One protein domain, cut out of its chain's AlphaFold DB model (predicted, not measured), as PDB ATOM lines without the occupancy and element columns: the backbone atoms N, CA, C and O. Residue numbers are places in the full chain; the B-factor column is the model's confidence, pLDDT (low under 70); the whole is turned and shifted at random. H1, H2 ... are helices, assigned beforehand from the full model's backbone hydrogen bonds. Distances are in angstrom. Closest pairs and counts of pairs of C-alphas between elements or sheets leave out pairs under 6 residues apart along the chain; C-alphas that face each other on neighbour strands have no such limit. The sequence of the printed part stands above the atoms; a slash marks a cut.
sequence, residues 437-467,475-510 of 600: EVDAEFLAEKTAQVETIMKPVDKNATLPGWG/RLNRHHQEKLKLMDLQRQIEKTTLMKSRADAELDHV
ATOM      1  N   GLU A 437      63.790  11.499 -16.837       83.22
ATOM      2  CA  GLU A 437      63.344  12.306 -15.690       83.22
ATOM      3  C   GLU A 437      63.158  11.443 -14.422       83.22
ATOM      4  O   GLU A 437      62.075  11.372 -13.837       83.22
ATOM      5  N   VAL A 438      64.232  10.783 -13.977       81.33
ATOM      6  CA  VAL A 438      64.227   9.806 -12.872       81.33
ATOM      7  C   VAL A 438      63.599  10.382 -11.599       81.33
ATOM      8  O   VAL A 438      62.809   9.709 -10.941       81.33
ATOM      9  N   ASP A 439      63.900  11.639 -11.267       85.17
ATOM     10  CA  ASP A 439      63.361  12.290 -10.069       85.17
ATOM     11  C   ASP A 439      61.852  12.560 -10.188       85.17
ATOM     12  O   ASP A 439      61.111  12.406  -9.214       85.17
ATOM     13  N   ALA A 440      61.365  12.934 -11.377       88.08
ATOM     14  CA  ALA A 440      59.948  13.204 -11.604       88.08
ATOM     15  C   ALA A 440      59.131  11.906 -11.593       88.08
ATOM     16  O   ALA A 440      58.085  11.849 -10.942       88.08
ATOM     17  N   GLU A 441      59.637  10.853 -12.241       89.50
ATOM     18  CA  GLU A 441      59.039   9.517 -12.208       89.50
ATOM     19  C   GLU A 441      59.004   8.958 -10.783       89.50
ATOM     20  O   GLU A 441      57.966   8.466 -10.337       89.50
ATOM     21  N   PHE A 442      60.093   9.112 -10.026       91.22
ATOM     22  CA  PHE A 442      60.177   8.682  -8.633       91.22
ATOM     23  C   PHE A 442      59.163   9.414  -7.742       91.22
ATOM     24  O   PHE A 442      58.456   8.794  -6.943       91.22
ATOM     25  N   LEU A 443      59.045  10.739  -7.878       89.66
ATOM     26  CA  LEU A 443      58.049  11.518  -7.142       89.66
ATOM     27  C   LEU A 443      56.622  11.143  -7.564       89.66
ATOM     28  O   LEU A 443      55.747  11.008  -6.701       89.66
ATOM     29  N   ALA A 444      56.381  10.925  -8.859       91.55
ATOM     30  CA  ALA A 444      55.095  10.475  -9.376       91.55
ATOM     31  C   ALA A 444      54.716   9.107  -8.794       91.55
ATOM     32  O   ALA A 444      53.628   8.977  -8.232       91.55
ATOM     33  N   GLU A 445      55.627   8.130  -8.806       90.67
ATOM     34  CA  GLU A 445      55.434   6.812  -8.195       90.67
ATOM     35  C   GLU A 445      55.186   6.923  -6.684       90.67
ATOM     36  O   GLU A 445      54.232   6.338  -6.164       90.67
ATOM     37  N   LYS A 446      55.966   7.751  -5.972       90.80
ATOM     38  CA  LYS A 446      55.780   8.001  -4.533       90.80
ATOM     39  C   LYS A 446      54.380   8.538  -4.243       90.80
ATOM     40  O   LYS A 446      53.736   8.073  -3.299       90.80
ATOM     41  N   THR A 447      53.878   9.471  -5.056       90.32
ATOM     42  CA  THR A 447      52.508   9.988  -4.913       90.32
ATOM     43  C   THR A 447      51.433   8.984  -5.334       90.32
ATOM     44  O   THR A 447      50.409   8.902  -4.657       90.32
ATOM     45  N   ALA A 448      51.664   8.185  -6.377       90.20
ATOM     46  CA  ALA A 448      50.737   7.159  -6.853       90.20
ATOM     47  C   ALA A 448      50.565   6.020  -5.832       90.20
ATOM     48  O   ALA A 448      49.451   5.538  -5.612       90.20
ATOM     49  N   GLN A 449      51.635   5.640  -5.127       87.37
ATOM     50  CA  GLN A 449      51.542   4.704  -4.004       87.37
ATOM     51  C   GLN A 449      50.671   5.255  -2.868       87.37
ATOM     52  O   GLN A 449      49.852   4.521  -2.320       87.37
ATOM     53  N   VAL A 450      50.768   6.556  -2.547       87.71
ATOM     54  CA  VAL A 450      49.843   7.165  -1.570       87.71
ATOM     55  C   VAL A 450      48.410   7.054  -2.052       87.71
ATOM     56  O   VAL A 450      47.552   6.642  -1.281       87.71
ATOM     57  N   GLU A 451      48.143   7.365  -3.318       87.58
ATOM     58  CA  GLU A 451      46.796   7.255  -3.883       87.58
ATOM     59  C   GLU A 451      46.238   5.828  -3.847       87.58
ATOM     60  O   GLU A 451      45.030   5.662  -3.691       87.58
ATOM     61  N   THR A 452      47.102   4.813  -3.918       86.28
ATOM     62  CA  THR A 452      46.720   3.395  -3.803       86.28
ATOM     63  C   THR A 452      46.298   3.022  -2.377       86.28
ATOM     64  O   THR A 452      45.411   2.193  -2.185       86.28
ATOM     65  N   ILE A 453      46.907   3.652  -1.370       83.95
ATOM     66  CA  ILE A 453      46.660   3.382   0.057       83.95
ATOM     67  C   ILE A 453      45.528   4.250   0.613       83.95
ATOM     68  O   ILE A 453      44.883   3.893   1.602       83.95
ATOM     69  N   MET A 454      45.257   5.389  -0.029       84.94
ATOM     70  CA  MET A 454      44.081   6.201   0.256       84.94
ATOM     71  C   MET A 454      42.796   5.386   0.101       84.94
ATOM     72  O   MET A 454      42.679   4.497  -0.741       84.94
ATOM     73  N   LYS A 455      41.784   5.725   0.907       82.32
ATOM     74  CA  LYS A 455      40.468   5.093   0.794       82.32
ATOM     75  C   LYS A 455      39.903   5.358  -0.610       82.32
ATOM     76  O   LYS A 455      39.902   6.517  -1.036       82.32
ATOM     77  N   PRO A 456      39.403   4.332  -1.324       85.14
ATOM     78  CA  PRO A 456      38.816   4.532  -2.641       85.14
ATOM     79  C   PRO A 456      37.616   5.479  -2.540       85.14
ATOM     80  O   PRO A 456      36.817   5.384  -1.608       85.14
ATOM     81  N   VAL A 457      37.497   6.399  -3.502       83.81
ATOM     82  CA  VAL A 457      36.393   7.369  -3.545       83.81
ATOM     83  C   VAL A 457      35.073   6.619  -3.719       83.81
ATOM     84  O   VAL A 457      34.905   5.860  -4.678       83.81
ATOM     85  N   ASP A 458      34.127   6.836  -2.804       85.81
ATOM     86  CA  ASP A 458      32.775   6.302  -2.946       85.81
ATOM     87  C   ASP A 458      32.076   7.004  -4.116       85.81
ATOM     88  O   ASP A 458      31.680   8.170  -4.024       85.81
ATOM     89  N   LYS A 459      31.922   6.275  -5.226       84.62
ATOM     90  CA  LYS A 459      31.277   6.764  -6.454       84.62
ATOM     91  C   LYS A 459      29.866   7.291  -6.192       84.62
ATOM     92  O   LYS A 459      29.415   8.182  -6.902       84.62
ATOM     93  N   ASN A 460      29.173   6.776  -5.175       83.93
ATOM     94  CA  ASN A 460      27.816   7.213  -4.856       83.93
ATOM     95  C   ASN A 460      27.799   8.591  -4.189       83.93
ATOM     96  O   ASN A 460      26.877   9.372  -4.410       83.93
ATOM     97  N   ALA A 461      28.827   8.924  -3.402       84.01
ATOM     98  CA  ALA A 461      28.920  10.218  -2.734       84.01
ATOM     99  C   ALA A 461      29.143  11.373  -3.727       84.01
ATOM    100  O   ALA A 461      28.684  12.493  -3.466       84.01
ATOM    101  N   THR A 462      29.790  11.078  -4.862       84.06
ATOM    102  CA  THR A 462      30.041  12.011  -5.969       84.06
ATOM    103  C   THR A 462      28.866  12.168  -6.933       84.06
ATOM    104  O   THR A 462      28.929  13.027  -7.805       84.06
ATOM    105  N   LEU A 463      27.798  11.368  -6.816       85.54
ATOM    106  CA  LEU A 463      26.615  11.547  -7.660       85.54
ATOM    107  C   LEU A 463      25.807  12.778  -7.206       85.54
ATOM    108  O   LEU A 463      25.691  13.025  -5.998       85.54
ATOM    109  N   PRO A 464      25.238  13.553  -8.145       84.43
ATOM    110  CA  PRO A 464      24.356  14.663  -7.807       84.43
ATOM    111  C   PRO A 464      23.059  14.162  -7.161       84.43
ATOM    112  O   PRO A 464      22.595  13.054  -7.449       84.43
ATOM    113  N   GLY A 465      22.481  14.951  -6.254       81.86
ATOM    114  CA  GLY A 465      21.225  14.602  -5.587       81.86
ATOM    115  C   GLY A 465      19.997  14.771  -6.488       81.86
ATOM    116  O   GLY A 465      20.054  15.397  -7.547       81.86
ATOM    117  N   TRP A 466      18.845  14.260  -6.038       79.60
ATOM    118  CA  TRP A 466      17.552  14.565  -6.660       79.60
ATOM    119  C   TRP A 466      17.301  16.082  -6.602       79.60
ATOM    120  O   TRP A 466      17.181  16.643  -5.515       79.60
ATOM    121  N   GLY A 467      17.245  16.739  -7.765       73.28
ATOM    122  CA  GLY A 467      17.117  18.200  -7.903       73.28
ATOM    123  C   GLY A 467      18.370  18.907  -8.440       73.28
ATOM    124  O   GLY A 467      18.256  20.013  -8.951       73.28
ATOM    125  N   ARG A 475      23.920  27.358 -12.131       74.76
ATOM    126  CA  ARG A 475      22.885  27.857 -11.217       74.76
ATOM    127  C   ARG A 475      22.077  26.741 -10.561       74.76
ATOM    128  O   ARG A 475      21.679  26.902  -9.412       74.76
ATOM    129  N   LEU A 476      21.843  25.636 -11.268       65.95
ATOM    130  CA  LEU A 476      21.041  24.516 -10.768       65.95
ATOM    131  C   LEU A 476      21.881  23.544  -9.923       65.95
ATOM    132  O   LEU A 476      21.349  22.900  -9.027       65.95
ATOM    133  N   ASN A 477      23.203  23.516 -10.130       78.98
ATOM    134  CA  ASN A 477      24.111  22.552  -9.495       78.98
ATOM    135  C   ASN A 477      25.088  23.171  -8.488       78.98
ATOM    136  O   ASN A 477      26.089  22.543  -8.140       78.98
ATOM    137  N   ARG A 478      24.844  24.399  -8.013       84.43
ATOM    138  CA  ARG A 478      25.802  25.112  -7.152       84.43
ATOM    139  C   ARG A 478      26.178  24.314  -5.900       84.43
ATOM    140  O   ARG A 478      27.357  24.179  -5.590       84.43
ATOM    141  N   HIS A 479      25.187  23.731  -5.225       84.12
ATOM    142  CA  HIS A 479      25.395  22.918  -4.023       84.12
ATOM    143  C   HIS A 479      26.160  21.621  -4.309       84.12
ATOM    144  O   HIS A 479      27.087  21.286  -3.573       84.12
ATOM    145  N   HIS A 480      25.848  20.940  -5.412       85.57
ATOM    146  CA  HIS A 480      26.597  19.770  -5.858       85.57
ATOM    147  C   HIS A 480      28.071  20.096  -6.133       85.57
ATOM    148  O   HIS A 480      28.965  19.401  -5.653       85.57
ATOM    149  N   GLN A 481      28.337  21.180  -6.868       85.48
ATOM    150  CA  GLN A 481      29.698  21.618  -7.179       85.48
ATOM    151  C   GLN A 481      30.469  22.022  -5.916       85.48
ATOM    152  O   GLN A 481      31.640  21.677  -5.779       85.48
ATOM    153  N   GLU A 482      29.826  22.729  -4.982       89.37
ATOM    154  CA  GLU A 482      30.397  23.043  -3.666       89.37
ATOM    155  C   GLU A 482      30.741  21.754  -2.898       89.37
ATOM    156  O   GLU A 482      31.835  21.641  -2.347       89.37
ATOM    157  N   LYS A 483      29.856  20.748  -2.921       89.36
ATOM    158  CA  LYS A 483      30.084  19.442  -2.289       89.36
ATOM    159  C   LYS A 483      31.263  18.692  -2.917       89.36
ATOM    160  O   LYS A 483      32.104  18.192  -2.176       89.36
ATOM    161  N   LEU A 484      31.352  18.632  -4.246       89.39
ATOM    162  CA  LEU A 484      32.477  17.999  -4.946       89.39
ATOM    163  C   LEU A 484      33.798  18.704  -4.625       89.39
ATOM    164  O   LEU A 484      34.749  18.044  -4.223       89.39
ATOM    165  N   LYS A 485      33.828  20.043  -4.679       91.62
ATOM    166  CA  LYS A 485      35.005  20.840  -4.296       91.62
ATOM    167  C   LYS A 485      35.436  20.554  -2.857       91.62
ATOM    168  O   LYS A 485      36.624  20.410  -2.595       91.62
ATOM    169  N   LEU A 486      34.488  20.442  -1.923       93.35
ATOM    170  CA  LEU A 486      34.785  20.075  -0.534       93.35
ATOM    171  C   LEU A 486      35.361  18.657  -0.418       93.35
ATOM    172  O   LEU A 486      36.321  18.460   0.324       93.35
ATOM    173  N   MET A 487      34.812  17.687  -1.156       91.00
ATOM    174  CA  MET A 487      35.338  16.318  -1.192       91.00
ATOM    175  C   MET A 487      36.752  16.263  -1.784       91.00
ATOM    176  O   MET A 487      37.622  15.602  -1.219       91.00
ATOM    177  N   ASP A 488      37.006  16.994  -2.869       92.29
ATOM    178  CA  ASP A 488      38.324  17.073  -3.504       92.29
ATOM    179  C   ASP A 488      39.351  17.741  -2.588       92.29
ATOM    180  O   ASP A 488      40.462  17.233  -2.431       92.29
ATOM    181  N   LEU A 489      38.973  18.832  -1.910       95.10
ATOM    182  CA  LEU A 489      39.817  19.480  -0.904       95.10
ATOM    183  C   LEU A 489      40.120  18.540   0.266       95.10
ATOM    184  O   LEU A 489      41.274  18.445   0.684       95.10
ATOM    185  N   GLN A 490      39.125  17.807   0.776       93.39
ATOM    186  CA  GLN A 490      39.349  16.818   1.830       93.39
ATOM    187  C   GLN A 490      40.323  15.731   1.360       93.39
ATOM    188  O   GLN A 490      41.266  15.406   2.080       93.39
ATOM    189  N   ARG A 491      40.159  15.222   0.136       92.03
ATOM    190  CA  ARG A 491      41.068  14.232  -0.451       92.03
ATOM    191  C   ARG A 491      42.482  14.794  -0.618       92.03
ATOM    192  O   ARG A 491      43.448  14.100  -0.324       92.03
ATOM    193  N   GLN A 492      42.646  16.047  -1.032       93.08
ATOM    194  CA  GLN A 492      43.966  16.686  -1.109       93.08
ATOM    195  C   GLN A 492      44.611  16.849   0.276       93.08
ATOM    196  O   GLN A 492      45.808  16.598   0.437       93.08
ATOM    197  N   ILE A 493      43.829  17.209   1.298       94.61
ATOM    198  CA  ILE A 493      44.302  17.254   2.687       94.61
ATOM    199  C   ILE A 493      44.740  15.857   3.126       94.61
ATOM    200  O   ILE A 493      45.866  15.695   3.587       94.61
ATOM    201  N   GLU A 494      43.924  14.827   2.912       91.77
ATOM    202  CA  GLU A 494      44.282  13.445   3.238       91.77
ATOM    203  C   GLU A 494      45.563  13.009   2.498       91.77
ATOM    204  O   GLU A 494      46.495  12.525   3.141       91.77
ATOM    205  N   LYS A 495      45.688  13.290   1.191       93.06
ATOM    206  CA  LYS A 495      46.885  12.981   0.385       93.06
ATOM    207  C   LYS A 495      48.129  13.651   0.964       93.06
ATOM    208  O   LYS A 495      49.151  13.000   1.162       93.06
ATOM    209  N   THR A 496      48.049  14.944   1.277       93.02
ATOM    210  CA  THR A 496      49.184  15.696   1.835       93.02
ATOM    211  C   THR A 496      49.520  15.279   3.268       93.02
ATOM    212  O   THR A 496      50.696  15.267   3.630       93.02
ATOM    213  N   THR A 497      48.532  14.898   4.085       93.56
ATOM    214  CA  THR A 497      48.776  14.353   5.431       93.56
ATOM    215  C   THR A 497      49.451  12.989   5.371       93.56
ATOM    216  O   THR A 497      50.426  12.779   6.091       93.56
ATOM    217  N   LEU A 498      49.018  12.103   4.466       89.30
ATOM    218  CA  LEU A 498      49.639  10.797   4.262       89.30
ATOM    219  C   LEU A 498      51.073  10.945   3.754       89.30
ATOM    220  O   LEU A 498      51.974  10.405   4.390       89.30
ATOM    221  N   MET A 499      51.304  11.763   2.719       89.14
ATOM    222  CA  MET A 499      52.650  12.070   2.205       89.14
ATOM    223  C   MET A 499      53.608  12.559   3.301       89.14
ATOM    224  O   MET A 499      54.776  12.195   3.281       89.14
ATOM    225  N   LYS A 500      53.122  13.348   4.271       91.00
ATOM    226  CA  LYS A 500      53.924  13.826   5.412       91.00
ATOM    227  C   LYS A 500      54.096  12.788   6.525       91.00
ATOM    228  O   LYS A 500      55.081  12.846   7.247       91.00
ATOM    229  N   SER A 501      53.125  11.894   6.713       89.76
ATOM    230  CA  SER A 501      53.133  10.902   7.800       89.76
ATOM    231  C   SER A 501      53.964   9.654   7.500       89.76
ATOM    232  O   SER A 501      54.279   8.897   8.419       89.76
ATOM    233  N   ARG A 502      54.298   9.414   6.228       87.35
ATOM    234  CA  ARG A 502      55.110   8.264   5.830       87.35
ATOM    235  C   ARG A 502      56.521   8.356   6.413       87.35
ATOM    236  O   ARG A 502      57.092   9.433   6.545       87.35
ATOM    237  N   ALA A 503      57.110   7.196   6.695       88.15
ATOM    238  CA  ALA A 503      58.475   7.099   7.216       88.15
ATOM    239  C   ALA A 503      59.545   7.581   6.218       88.15
ATOM    240  O   ALA A 503      60.646   7.938   6.623       88.15
ATOM    241  N   ASP A 504      59.220   7.600   4.923       90.48
ATOM    242  CA  ASP A 504      60.086   8.069   3.844       90.48
ATOM    243  C   ASP A 504      59.849   9.540   3.467       90.48
ATOM    244  O   ASP A 504      60.409  10.011   2.481       90.48
ATOM    245  N   ALA A 505      59.034  10.291   4.218       89.61
ATOM    246  CA  ALA A 505      58.737  11.689   3.899       89.61
ATOM    247  C   ALA A 505      59.992  12.584   3.907       89.61
ATOM    248  O   ALA A 505      60.090  13.496   3.093       89.61
ATOM    249  N   GLU A 506      60.950  12.300   4.795       89.08
ATOM    250  CA  GLU A 506      62.236  13.010   4.899       89.08
ATOM    251  C   GLU A 506      63.323  12.442   3.963       89.08
ATOM    252  O   GLU A 506      64.432  12.967   3.933       89.08
ATOM    253  N   LEU A 507      63.033  11.356   3.233       88.95
ATOM    254  CA  LEU A 507      63.988  10.672   2.361       88.95
ATOM    255  C   LEU A 507      63.686  10.969   0.887       88.95
ATOM    256  O   LEU A 507      62.587  10.692   0.396       88.95
ATOM    257  N   ASP A 508      64.698  11.460   0.174       86.57
ATOM    258  CA  ASP A 508      64.556  11.896  -1.220       86.57
ATOM    259  C   ASP A 508      64.510  10.721  -2.208       86.57
ATOM    260  O   ASP A 508      63.775  10.779  -3.184       86.57
ATOM    261  N   HIS A 509      65.237   9.630  -1.932       86.14
ATOM    262  CA  HIS A 509      65.473   8.535  -2.895       86.14
ATOM    263  C   HIS A 509      64.901   7.172  -2.473       86.14
ATOM    264  O   HIS A 509      65.192   6.152  -3.097       86.14
ATOM    265  N   VAL A 510      64.135   7.110  -1.380       90.80
ATOM    266  CA  VAL A 510      63.554   5.855  -0.879       90.80
ATOM    267  C   VAL A 510      62.037   5.948  -0.883       90.80
ATOM    268  O   VAL A 510      61.474   6.913  -0.370       90.80
TER     269      VAL A 510
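AT A GLANCE: This is residues 437 to 467 and 475 to 510 of the 600 residues of an uncharacterized protein of Trypanosoma cruzi (strain CL Brener) (UniProt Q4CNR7). Two helices meet near their C-terminal ends as a wide V, the shorter H1 and the longer H2. From H1's last residue an unnamed stretch, residues 454 to 467, goes on away from H1 and along the length of H2, toward the end where H2 begins, and stops at the cut. The printed part has 67 residues, with two named helices, H1 then H2, and no named strand; the class is all helix. It is only just loose, close to extended, with a radius of gyration of the C-alphas of 15.9 A and spans of 49 by 24 by 16 A.

IN THESE COORDINATES: H1, residues 438 to 453, begins at C-alpha 438 (64.227, 9.806, -12.872) and is 22.7 A long. H2, residues 478 to 501, is 34.2 A long and ends at C-alpha 501 (53.133, 10.902, 7.800).

HOW THE PARTS SIT: H1 touches H2 with residues 447 to 451 alone, and H2 touches H1 with residues 495 to 499 alone. Their closest C-alphas, of Val 450 and Met 499, are 6.8 A apart. They run opposite ways at a steep tilt of 67 degrees, only just short of about perpendicular. In H1 and H2 every O i to N i+4 pair is within hydrogen-bond range.

THE WHOLE: The C-alphas of Gly 467 and His 509, the two farthest apart, are 49.6 A apart. The link from H1 to H2 is across the cut; residues 468 to 474 are not printed, and C-alphas 467 and 475 are 11.7 A apart. Mean pLDDT of the printed part is 87.3, and residue 476 is under 70.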